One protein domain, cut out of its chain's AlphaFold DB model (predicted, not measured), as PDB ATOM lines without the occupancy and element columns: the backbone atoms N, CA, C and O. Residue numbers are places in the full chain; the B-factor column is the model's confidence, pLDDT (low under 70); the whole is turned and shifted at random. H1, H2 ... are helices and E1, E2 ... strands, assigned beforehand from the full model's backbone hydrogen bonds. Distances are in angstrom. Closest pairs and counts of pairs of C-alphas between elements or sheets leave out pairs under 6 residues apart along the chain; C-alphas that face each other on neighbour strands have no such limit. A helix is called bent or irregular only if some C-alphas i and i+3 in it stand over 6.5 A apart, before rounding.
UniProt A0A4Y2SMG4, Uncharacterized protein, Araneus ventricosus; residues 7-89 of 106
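What this domain is: This is residues 7 to 89 of the 106 residues of an uncharacterized protein of Araneus ventricosus (UniProt A0A4Y2SMG4). Three crossed helices make one part of this domain, with H1 packed on both H2 and H3; next to them is a small sheet of three short strands, with H4 slantwise over one of its faces. H2, the longest helix, reaches from H1 to the sheet, which it only grazes at its last residues, while H3 has its centre nearest the mean of the C-alphas. The printed part has 83 residues, with four named helices and three named strands in the order H1 H2 E1 E2 E3 H3 H4; the sheet runs E1 E2 E3, all antiparallel, and the class is mostly helix. The whole is compact and rounded, with a radius of gyration of the C-alphas of 11.6 A and spans of 32 by 27 by 25 A.

How they stand to each other: H1, residues 10 to 16, and H2, residues 19 to 34, form a helical hairpin: they touch, closest at the C-alphas of Leu 14 and Lys 22, 6.2 A apart, and run opposite ways at a tilt of 36 degrees, only just steep. H2 touches H1 with residues 22 to 29 alone. H2 is irregular, with C-alphas 20 and 23 7.6 A apart, and has a kink of 25 degrees near residue 26. E1, residues 39 to 41, E2, residues 47 to 49, and E3, residues 52 to 54, form a meander, each strand the antiparallel neighbour of the one before. N 40 and O 48 are 3.0 A apart across E1 and E2, and N 52 and O 49 are 2.8 A apart across E2 and E3, both within hydrogen-bond range. H2 only grazes this sheet, with residues 32 to 34. H3, residues 59 to 68, touches H1 at a steep tilt of 43 degrees, the same way, with the C-alphas of Val 13 and Ala 60 closest at 4.2 A. H4, residues 78 to 87, is on the sheet at a height of 8.7 A, over E2, and runs slantwise to the strands, at 45 degrees to E2 on the local plane. H4 is close to but not clearly touching H3, about perpendicular at 81 degrees, with the C-alphas of Leu 62 and Ile 78 closest at 6.2 A. Every O i to N i+4 pair is within hydrogen-bond range in H1, H3 and H4, and 10 of 12 are in H2.

Where its parts are: H1 begins at C-alpha 10, (158.721, 274.070, 143.598), and is 9.9 A long. H2 is 23.4 A long and ends at C-alpha 34, (165.961, 271.104, 132.201). E1, E2 and E3 are 7.1 A, 6.5 A and 6.3 A long. H3 and H4 are each 14.1 A long, and H4 ends at C-alpha 87, (170.746, 258.842, 134.502).

The domain as a whole: The two C-alphas farthest apart, those of Gly 20 and Glu 52, are 32.8 A apart. The printed part has no cut and no long link; the link from H3 to H4 is short and the others are tight. The mean pLDDT of the printed part is 86.1, and residues 7 to 8 and 69 to 73 are under 70.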
ATOM      1  N   ASP A   7     154.703 275.833 138.603       53.53
ATOM      2  CA  ASP A   7     155.539 276.571 139.566       53.53
ATOM      3  C   ASP A   7     155.072 276.425 141.038       53.53
ATOM      4  O   ASP A   7     155.707 276.924 141.968       53.53
ATOM      5  N   SER A   8     153.939 275.756 141.292       65.00
ATOM      6  CA  SER A   8     153.330 275.700 142.632       65.00
ATOM      7  C   SER A   8     154.023 274.727 143.588       65.00
ATOM      8  O   SER A   8     153.992 274.956 144.800       65.00
ATOM      9  N   TYR A   9     154.594 273.629 143.086       76.94
ATOM     10  CA  TYR A   9     155.184 272.603 143.956       76.94
ATOM     11  C   TYR A   9     156.674 272.844 144.220       76.94
ATOM     12  O   TYR A   9     157.213 272.367 145.216       76.94
ATOM     13  N   ASP A  10     157.325 273.670 143.402       81.94
ATOM     14  CA  ASP A  10     158.721 274.070 143.598       81.94
ATOM     15  C   ASP A  10     158.935 274.748 144.943       81.94
ATOM     16  O   ASP A  10     159.897 274.463 145.651       81.94
ATOM     17  N   TYR A  11     158.002 275.619 145.335       83.88
ATOM     18  CA  TYR A  11     158.053 276.277 146.634       83.88
ATOM     19  C   TYR A  11     158.014 275.256 147.778       83.88
ATOM     20  O   TYR A  11     158.702 275.424 148.783       83.88
ATOM     21  N   VAL A  12     157.251 274.170 147.627       86.44
ATOM     22  CA  VAL A  12     157.190 273.086 148.617       86.44
ATOM     23  C   VAL A  12     158.525 272.341 148.674       86.44
ATOM     24  O   VAL A  12     159.043 272.103 149.765       86.44
ATOM     25  N   VAL A  13     159.126 272.050 147.517       87.62
ATOM     26  CA  VAL A  13     160.445 271.404 147.415       87.62
ATOM     27  C   VAL A  13     161.541 272.265 148.042       87.62
ATOM     28  O   VAL A  13     162.309 271.796 148.876       87.62
ATOM     29  N   LEU A  14     161.601 273.553 147.706       87.69
ATOM     30  CA  LEU A  14     162.630 274.453 148.228       87.69
ATOM     31  C   LEU A  14     162.458 274.761 149.716       87.69
ATOM     32  O   LEU A  14     163.430 275.107 150.382       87.69
ATOM     33  N   ASN A  15     161.250 274.640 150.269       88.06
ATOM     34  CA  ASN A  15     161.035 274.790 151.710       88.06
ATOM     35  C   ASN A  15     161.200 273.495 152.504       88.06
ATOM     36  O   ASN A  15     161.288 273.566 153.729       88.06
ATOM     37  N   SER A  16     161.280 272.333 151.851       87.31
ATOM     38  CA  SER A  16     161.598 271.082 152.545       87.31
ATOM     39  C   SER A  16     163.080 270.969 152.903       87.31
ATOM     40  O   SER A  16     163.434 270.223 153.819       87.31
ATOM     41  N   VAL A  17     163.943 271.726 152.217       86.00
ATOM     42  CA  VAL A  17     165.385 271.759 152.468       86.00
ATOM     43  C   VAL A  17     165.775 272.828 153.506       86.00
ATOM     44  O   VAL A  17     165.119 273.868 153.623       86.00
ATOM     45  N   PRO A  18     166.873 272.629 154.262       84.94
ATOM     46  CA  PRO A  18     167.376 273.633 155.199       84.94
ATOM     47  C   PRO A  18     167.744 274.951 154.513       84.94
ATOM     48  O   PRO A  18     168.301 274.952 153.416       84.94
ATOM     49  N   GLN A  19     167.542 276.076 155.208       85.81
ATOM     50  CA  GLN A  19     167.803 277.423 154.678       85.81
ATOM     51  C   GLN A  19     169.215 277.580 154.082       85.81
ATOM     52  O   GLN A  19     169.365 278.177 153.021       85.81
ATOM     53  N   GLY A  20     170.238 277.007 154.728       85.25
ATOM     54  CA  GLY A  20     171.631 277.071 154.269       85.25
ATOM     55  C   GLY A  20     171.957 276.238 153.022       85.25
ATOM     56  O   GLY A  20     173.094 276.288 152.573       85.25
ATOM     57  N   MET A  21     170.999 275.470 152.491       84.81
ATOM     58  CA  MET A  21     171.152 274.629 151.293       84.81
ATOM     59  C   MET A  21     170.174 275.020 150.174       84.81
ATOM     60  O   MET A  21     170.118 274.356 149.142       84.81
ATOM     61  N   LYS A  22     169.369 276.075 150.367       87.38
ATOM     62  CA  LYS A  22     168.348 276.489 149.392       87.38
ATOM     63  C   LYS A  22     168.943 276.901 148.049       87.38
ATOM     64  O   LYS A  22     168.318 276.663 147.024       87.38
ATOM     65  N   ASN A  23     170.144 277.477 148.042       87.56
ATOM     66  CA  ASN A  23     170.810 277.884 146.806       87.56
ATOM     67  C   ASN A  23     171.198 276.667 145.956       87.56
ATOM     68  O   ASN A  23     170.947 276.642 144.754       87.56
ATOM     69  N   GLU A  24     171.783 275.645 146.575       86.19
ATOM     70  CA  GLU A  24     172.125 274.385 145.921       86.19
ATOM     71  C   GLU A  24     170.868 273.612 145.511       86.19
ATOM     72  O   GLU A  24     170.817 273.091 144.400       86.19
ATOM     73  N   ALA A  25     169.831 273.605 146.351       87.75
ATOM     74  CA  ALA A  25     168.549 272.986 146.028       87.75
ATOM     75  C   ALA A  25     167.831 273.672 144.864       87.75
ATOM     76  O   ALA A  25     167.265 272.977 144.029       87.75
ATOM     77  N   SER A  26     167.901 275.003 144.759       90.06
ATOM     78  CA  SER A  26     167.371 275.737 143.604       90.06
ATOM     79  C   SER A  26     168.084 275.321 142.326       90.06
ATOM     80  O   SER A  26     167.429 274.919 141.375       90.06
ATOM     81  N   LYS A  27     169.422 275.299 142.328       89.88
ATOM     82  CA  LYS A  27     170.203 274.851 141.163       89.88
ATOM     83  C   LYS A  27     169.906 273.399 140.791       89.88
ATOM     84  O   LYS A  27     169.845 273.066 139.613       89.88
ATOM     85  N   ALA A  28     169.717 272.539 141.790       89.00
ATOM     86  CA  ALA A  28     169.341 271.152 141.574       89.00
ATOM     87  C   ALA A  28     167.947 271.017 140.955       89.00
ATOM     88  O   ALA A  28     167.756 270.227 140.036       89.00
ATOM     89  N   LEU A  29     166.988 271.796 141.448       91.12
ATOM     90  CA  LEU A  29     165.630 271.833 140.931       91.12
ATOM     91  C   LEU A  29     165.601 272.319 139.479       91.12
ATOM     92  O   LEU A  29     164.989 271.665 138.635       91.12
ATOM     93  N   ASP A  30     166.306 273.412 139.191       91.06
ATOM     94  CA  ASP A  30     166.431 273.971 137.845       91.06
ATOM     95  C   ASP A  30     167.039 272.937 136.883       91.06
ATOM     96  O   ASP A  30     166.482 272.684 135.816       91.06
ATOM     97  N   PHE A  31     168.103 272.242 137.302       91.19
ATOM     98  CA  PHE A  31     168.722 271.180 136.504       91.19
ATOM     99  C   PHE A  31     167.757 270.024 136.197       91.19
ATOM    100  O   PHE A  31     167.702 269.549 135.063       91.19
ATOM    101  N   ILE A  32     166.979 269.561 137.182       90.94
ATOM    102  CA  ILE A  32     166.006 268.482 136.953       90.94
ATOM    103  C   ILE A  32     164.918 268.941 135.978       90.94
ATOM    104  O   ILE A  32     164.515 268.171 135.110       90.94
ATOM    105  N   LYS A  33     164.474 270.199 136.065       90.25
ATOM    106  CA  LYS A  33     163.492 270.761 135.128       90.25
ATOM    107  C   LYS A  33     164.015 270.827 133.693       90.25
ATOM    108  O   LYS A  33     163.265 270.518 132.762       90.25
ATOM    109  N   GLU A  34     165.289 271.171 133.507       91.62
ATOM    110  CA  GLU A  34     165.961 271.104 132.201       91.62
ATOM    111  C   GLU A  34     165.992 269.670 131.638       91.62
ATOM    112  O   GLU A  34     165.957 269.489 130.423       91.62
ATOM    113  N   HIS A  35     165.963 268.657 132.511       92.31
ATOM    114  CA  HIS A  35     165.939 267.226 132.181       92.31
ATOM    115  C   HIS A  35     164.572 266.573 132.470       92.31
ATOM    116  O   HIS A  35     164.485 265.390 132.822       92.31
ATOM    117  N   SER A  36     163.481 267.331 132.302       90.69
ATOM    118  CA  SER A  36     162.102 266.887 132.584       90.69
ATOM    119  C   SER A  36     161.606 265.722 131.716       90.69
ATOM    120  O   SER A  36     160.564 265.126 132.001       90.69
ATOM    121  N   ASN A  37     162.354 265.359 130.671       90.94
ATOM    122  CA  ASN A  37     162.155 264.132 129.904       90.94
ATOM    123  C   ASN A  37     162.523 262.865 130.698       90.94
ATOM    124  O   ASN A  37     161.942 261.814 130.440       90.94
ATOM    125  N   ILE A  38     163.462 262.964 131.647       92.62
ATOM    126  CA  ILE A  38     163.902 261.853 132.501       92.62
ATOM    127  C   ILE A  38     163.093 261.828 133.791       92.62
ATOM    128  O   ILE A  38     162.576 260.781 134.162       92.62
ATOM    129  N   LEU A  39     162.990 262.970 134.472       93.56
ATOM    130  CA  LEU A  39     162.356 263.072 135.781       93.56
ATOM    131  C   LEU A  39     161.518 264.342 135.868       93.56
ATOM    132  O   LEU A  39     162.022 265.452 135.730       93.56
ATOM    133  N   LYS A  40     160.241 264.170 136.183       93.25
ATOM    134  CA  LYS A  40     159.308 265.252 136.509       93.25
ATOM    135  C   LYS A  40     158.412 264.807 137.658       93.25
ATOM    136  O   LYS A  40     158.557 263.698 138.165       93.25
ATOM    137  N   TRP A  41     157.487 265.647 138.088       92.88
ATOM    138  CA  TRP A  41     156.498 265.285 139.100       92.88
ATOM    139  C   TRP A  41     155.138 265.881 138.756       92.88
ATOM    140  O   TRP A  41     155.043 266.846 137.997       92.88
ATOM    141  N   ASN A  42     154.082 265.274 139.290       90.44
ATOM    142  CA  ASN A  42     152.728 265.801 139.175       90.44
ATOM    143  C   ASN A  42     152.441 266.863 140.254       90.44
ATOM    144  O   ASN A  42     153.268 267.172 141.113       90.44
ATOM    145  N   ASP A  43     151.226 267.400 140.233       87.00
ATOM    146  CA  ASP A  43     150.717 268.390 141.186       87.00
ATOM    147  C   ASP A  43     150.577 267.873 142.632       87.00
ATOM    148  O   ASP A  43     150.415 268.668 143.559       87.00
ATOM    149  N   LYS A  44     150.681 266.558 142.847       88.44
ATOM    150  CA  LYS A  44     150.705 265.921 144.174       88.44
ATOM    151  C   LYS A  44     152.123 265.746 144.723       88.44
ATOM    152  O   LYS A  44     152.279 265.380 145.888       88.44
ATOM    153  N   GLY A  45     153.138 266.017 143.904       89.69
ATOM    154  CA  GLY A  45     154.539 265.779 144.229       89.69
ATOM    155  C   GLY A  45     154.993 264.338 143.996       89.69
ATOM    156  O   GLY A  45     156.090 263.990 144.429       89.69
ATOM    157  N   GLU A  46     154.193 263.501 143.332       93.25
ATOM    158  CA  GLU A  46     154.624 262.158 142.935       93.25
ATOM    159  C   GLU A  46     155.532 262.255 141.710       93.25
ATOM    160  O   GLU A  46     155.231 262.995 140.771       93.25
ATOM    161  N   ILE A  47     156.636 261.508 141.712       93.88
ATOM    162  CA  ILE A  47     157.611 261.532 140.622       93.88
ATOM    163  C   ILE A  47     157.145 260.690 139.431       93.88
ATOM    164  O   ILE A  47     156.520 259.640 139.581       93.88
ATOM    165  N   LEU A  48     157.497 261.158 138.239       94.69
ATOM    166  CA  LEU A  48     157.375 260.444 136.981       94.69
ATOM    167  C   LEU A  48     158.779 260.283 136.400       94.69
ATOM    168  O   LEU A  48     159.442 261.290 136.136       94.69
ATOM    169  N   ILE A  49     159.205 259.040 136.191       92.88
ATOM    170  CA  ILE A  49     160.498 258.702 135.583       92.88
ATOM    171  C   ILE A  49     160.220 258.084 134.219       92.88
ATOM    172  O   ILE A  49     159.473 257.119 134.143       92.88
ATOM    173  N   GLU A  50     160.744 258.668 133.141       89.19
ATOM    174  CA  GLU A  50     160.498 258.193 131.763       89.19
ATOM    175  C   GLU A  50     158.995 257.987 131.433       89.19
ATOM    176  O   GLU A  50     158.617 257.132 130.639       89.19
ATOM    177  N   ASN A  51     158.124 258.820 132.027       88.12
ATOM    178  CA  ASN A  51     156.648 258.754 132.009       88.12
ATOM    179  C   ASN A  51     155.985 257.644 132.848       88.12
ATOM    180  O   ASN A  51     154.755 257.579 132.878       88.12
ATOM    181  N   GLU A  52     156.738 256.844 133.594       93.00
ATOM    182  CA  GLU A  52     156.183 255.932 134.591       93.00
ATOM    183  C   GLU A  52     155.943 256.659 135.915       93.00
ATOM    184  O   GLU A  52     156.852 257.246 136.505       93.00
ATOM    185  N   LEU A  53     154.692 256.645 136.384       93.69
ATOM    186  CA  LEU A  53     154.315 257.246 137.660       93.69
ATOM    187  C   LEU A  53     154.747 256.343 138.816       93.69
ATOM    188  O   LEU A  53     154.214 255.245 138.991       93.69
ATOM    189  N   ILE A  54     155.621 256.854 139.679       93.81
ATOM    190  CA  ILE A  54     155.984 256.178 140.921       93.81
ATOM    191  C   ILE A  54     155.052 256.689 142.022       93.81
ATOM    192  O   ILE A  54     155.279 257.731 142.640       93.81
ATOM    193  N   SER A  55     153.945 255.974 142.228       90.94
ATOM    194  CA  SER A  55     152.908 256.368 143.193       90.94
ATOM    195  C   SER A  55     153.419 256.412 144.638       90.94
ATOM    196  O   SER A  55     154.370 255.710 144.992       90.94
ATOM    197  N   LYS A  56     152.741 257.186 145.499       89.56
ATOM    198  CA  LYS A  56     153.063 257.329 146.940       89.56
ATOM    199  C   LYS A  56     154.438 257.943 147.219       89.56
ATOM    200  O   LYS A  56     154.939 257.847 148.339       89.56
ATOM    201  N   THR A  57     155.046 258.566 146.218       92.69
ATOM    202  CA  THR A  57     156.285 259.327 146.370       92.69
ATOM    203  C   THR A  57     155.983 260.784 146.694       92.69
ATOM    204  O   THR A  57     154.877 261.275 146.468       92.69
ATOM    205  N   ASN A  58     156.971 261.479 147.253       92.25
ATOM    206  CA  ASN A  58     156.898 262.916 147.463       92.25
ATOM    207  C   ASN A  58     158.255 263.558 147.146       92.25
ATOM    208  O   ASN A  58     159.242 263.326 147.847       92.25
ATOM    209  N   ILE A  59     158.302 264.380 146.099       91.69
ATOM    210  CA  ILE A  59     159.521 265.041 145.622       91.69
ATOM    211  C   ILE A  59     160.160 265.943 146.683       91.69
ATOM    212  O   ILE A  59     161.383 266.024 146.760       91.69
ATOM    213  N   ALA A  60     159.366 266.564 147.558       90.62
ATOM    214  CA  ALA A  60     159.886 267.407 148.626       90.62
ATOM    215  C   ALA A  60     160.590 266.571 149.710       90.62
ATOM    216  O   ALA A  60     161.651 266.971 150.192       90.62
ATOM    217  N   ASP A  61     160.062 265.391 150.054       89.38
ATOM    218  CA  ASP A  61     160.748 264.444 150.943       89.38
ATOM    219  C   ASP A  61     162.022 263.880 150.305       89.38
ATOM    220  O   ASP A  61     163.056 263.800 150.972       89.38
ATOM    221  N   LEU A  62     161.976 263.540 149.013       89.44
ATOM    222  CA  LEU A  62     163.130 263.052 148.253       89.44
ATOM    223  C   LEU A  62     164.261 264.092 148.207       89.44
ATOM    224  O   LEU A  62     165.408 263.769 148.524       89.44
ATOM    225  N   PHE A  63     163.936 265.357 147.923       88.19
ATOM    226  CA  PHE A  63     164.886 266.473 147.991       88.19
ATOM    227  C   PHE A  63     165.459 266.643 149.398       88.19
ATOM    228  O   PHE A  63     166.670 266.734 149.592       88.19
ATOM    229  N   ASN A  64     164.604 266.626 150.417       86.44
ATOM    230  CA  ASN A  64     165.051 266.762 151.796       86.44
ATOM    231  C   ASN A  64     166.069 265.669 152.181       86.44
ATOM    232  O   ASN A  64     167.068 265.968 152.840       86.44
ATOM    233  N   VAL A  65     165.877 264.419 151.739       84.19
ATOM    234  CA  VAL A  65     166.822 263.314 151.998       84.19
ATOM    235  C   VAL A  65     168.203 263.598 151.408       84.19
ATOM    236  O   VAL A  65     169.200 263.481 152.127       84.19
ATOM    237  N   ILE A  66     168.269 264.007 150.138       82.12
ATOM    238  CA  ILE A  66     169.549 264.215 149.450       82.12
ATOM    239  C   ILE A  66     170.320 265.443 149.965       82.12
ATOM    240  O   ILE A  66     171.539 265.476 149.842       82.12
ATOM    241  N   PHE A  67     169.641 266.418 150.586       81.12
ATOM    242  CA  PHE A  67     170.271 267.623 151.149       81.12
ATOM    243  C   PHE A  67     170.573 267.547 152.650       81.12
ATOM    244  O   PHE A  67     171.456 268.256 153.133       81.12
ATOM    245  N   THR A  68     169.855 266.722 153.417       76.06
ATOM    246  CA  THR A  68     170.022 266.672 154.883       76.06
ATOM    247  C   THR A  68     170.830 265.490 155.390       76.06
ATOM    248  O   THR A  68     171.104 265.440 156.589       76.06
ATOM    249  N   HIS A  69     171.205 264.540 154.525       66.69
ATOM    250  CA  HIS A  69     171.897 263.298 154.903       66.69
ATOM    251  C   HIS A  69     171.187 262.498 156.011       66.69
ATOM    252  O   HIS A  69     171.781 261.612 156.636       66.69
ATOM    253  N   LYS A  70     169.921 262.809 156.316       61.84
ATOM    254  CA  LYS A  70     169.192 262.105 157.363       61.84
ATOM    255  C   LYS A  70     168.992 260.673 156.889       61.84
ATOM    256  O   LYS A  70     168.508 260.449 155.784       61.84
ATOM    257  N   LYS A  71     169.301 259.702 157.755       54.94
ATOM    258  CA  LYS A  71     168.972 258.276 157.585       54.94
ATOM    259  C   LYS A  71     167.450 258.039 157.626       54.94
ATOM    260  O   LYS A  71     166.983 257.148 158.327       54.94
ATOM    261  N   LYS A  72     166.643 258.842 156.926       56.06
ATOM    262  CA  LYS A  72     165.262 258.479 156.615       56.06
ATOM    263  C   LYS A  72     165.344 257.356 155.581       56.06
ATOM    264  O   LYS A  72     165.283 257.584 154.382       56.06
ATOM    265  N   THR A  73     165.549 256.138 156.068       55.91
ATOM    266  CA  THR A  73     165.698 254.912 155.275       55.91
ATOM    267  C   THR A  73     164.397 254.445 154.625       55.91
ATOM    268  O   THR A  73     164.410 253.441 153.927       55.91
ATOM    269  N   ASN A  74     163.284 255.156 154.835       71.44
ATOM    270  CA  ASN A  74     161.958 254.734 154.392       71.44
ATOM    271  C   ASN A  74     161.203 255.834 153.623       71.44
ATOM    272  O   ASN A  74     160.014 256.047 153.849       71.44
ATOM    273  N   VAL A  75     161.901 256.586 152.764       84.75
ATOM    274  CA  VAL A  75     161.236 257.479 151.801       84.75
ATOM    275  C   VAL A  75     160.899 256.674 150.553       84.75
ATOM    276  O   VAL A  75     161.788 256.108 149.918       84.75
ATOM    277  N   ALA A  76     159.612 256.605 150.222       89.81
ATOM    278  CA  ALA A  76     159.136 255.912 149.033       89.81
ATOM    279  C   ALA A  76     159.746 256.532 147.767       89.81
ATOM    280  O   ALA A  76     159.806 257.756 147.641       89.81
ATOM    281  N   GLY A  77     160.187 255.688 146.832       89.38
ATOM    282  CA  GLY A  77     160.754 256.134 145.559       89.38
ATOM    283  C   GLY A  77     162.192 256.652 145.631       89.38
ATOM    284  O   GLY A  77     162.662 257.243 144.664       89.38
ATOM    285  N   ILE A  78     162.894 256.512 146.766       88.06
ATOM    286  CA  ILE A  78     164.251 257.066 146.911       88.06
ATOM    287  C   ILE A  78     165.267 256.396 145.986       88.06
ATOM    288  O   ILE A  78     166.163 257.069 145.485       88.06
ATOM    289  N   GLN A  79     165.144 255.090 145.738       88.06
ATOM    290  CA  GLN A  79     166.084 254.377 144.871       88.06
ATOM    291  C   GLN A  79     165.876 254.780 143.410       88.06
ATOM    292  O   GLN A  79     166.839 255.092 142.715       88.06
ATOM    293  N   GLU A  80     164.619 254.855 142.988       91.88
ATOM    294  CA  GLU A  80     164.181 255.273 141.663       91.88
ATOM    295  C   GLU A  80     164.578 256.728 141.398       91.88
ATOM    296  O   GLU A  80     165.154 257.044 140.359       91.88
ATOM    297  N   PHE A  81     164.373 257.609 142.379       91.00
ATOM    298  CA  PHE A  81     164.808 259.000 142.307       91.00
ATOM    299  C   PHE A  81     166.330 259.124 142.160       91.00
ATOM    300  O   PHE A  81     166.804 259.829 141.274       91.00
ATOM    301  N   LEU A  82     167.118 258.410 142.974       88.06
ATOM    302  CA  LEU A  82     168.581 258.420 142.859       88.06
ATOM    303  C   LEU A  82     169.064 257.838 141.521       88.06
ATOM    304  O   LEU A  82     170.021 258.356 140.942       88.06
ATOM    305  N   ALA A  83     168.405 256.795 141.012       89.12
ATOM    306  CA  ALA A  83     168.692 256.235 139.696       89.12
ATOM    307  C   ALA A  83     168.426 257.261 138.583       89.12
ATOM    308  O   ALA A  83     169.285 257.456 137.724       89.12
ATOM    309  N   ALA A  84     167.306 257.988 138.651       91.31
ATOM    310  CA  ALA A  84     166.985 259.053 137.706       91.31
ATOM    311  C   ALA A  84     168.008 260.202 137.752       91.31
ATOM    312  O   ALA A  84     168.455 260.661 136.700       91.31
ATOM    313  N   LEU A  85     168.447 260.623 138.947       89.81
ATOM    314  CA  LEU A  85     169.510 261.628 139.100       89.81
ATOM    315  C   LEU A  85     170.846 261.167 138.488       89.81
ATOM    316  O   LEU A  85     171.562 261.964 137.880       89.81
ATOM    317  N   ASN A  86     171.188 259.883 138.622       87.19
ATOM    318  CA  ASN A  86     172.372 259.321 137.971       87.19
ATOM    319  C   ASN A  86     172.215 259.279 136.443       87.19
ATOM    320  O   ASN A  86     173.161 259.614 135.733       87.19
ATOM    321  N   LEU A  87     171.030 258.919 135.938       88.75
ATOM    322  CA  LEU A  87     170.746 258.842 134.502       88.75
ATOM    323  C   LEU A  87     170.881 260.206 133.809       88.75
ATOM    324  O   LEU A  87     171.445 260.292 132.721       88.75
ATOM    325  N   MET A  88     170.445 261.284 134.466       89.56
ATOM    326  CA  MET A  88     170.615 262.658 133.970       89.56
ATOM    327  C   MET A  88     172.024 263.237 134.186       89.56
ATOM    328  O   MET A  88     172.255 264.402 133.881       89.56
ATOM    329  N   ASN A  89     172.976 262.456 134.713       87.62
ATOM    330  CA  ASN A  89     174.329 262.911 135.053       87.62
ATOM    331  C   ASN A  89     174.344 264.136 135.987       87.62
ATOM    332  O   ASN A  89     175.139 265.062 135.802       87.62
TER     333      ASN A  89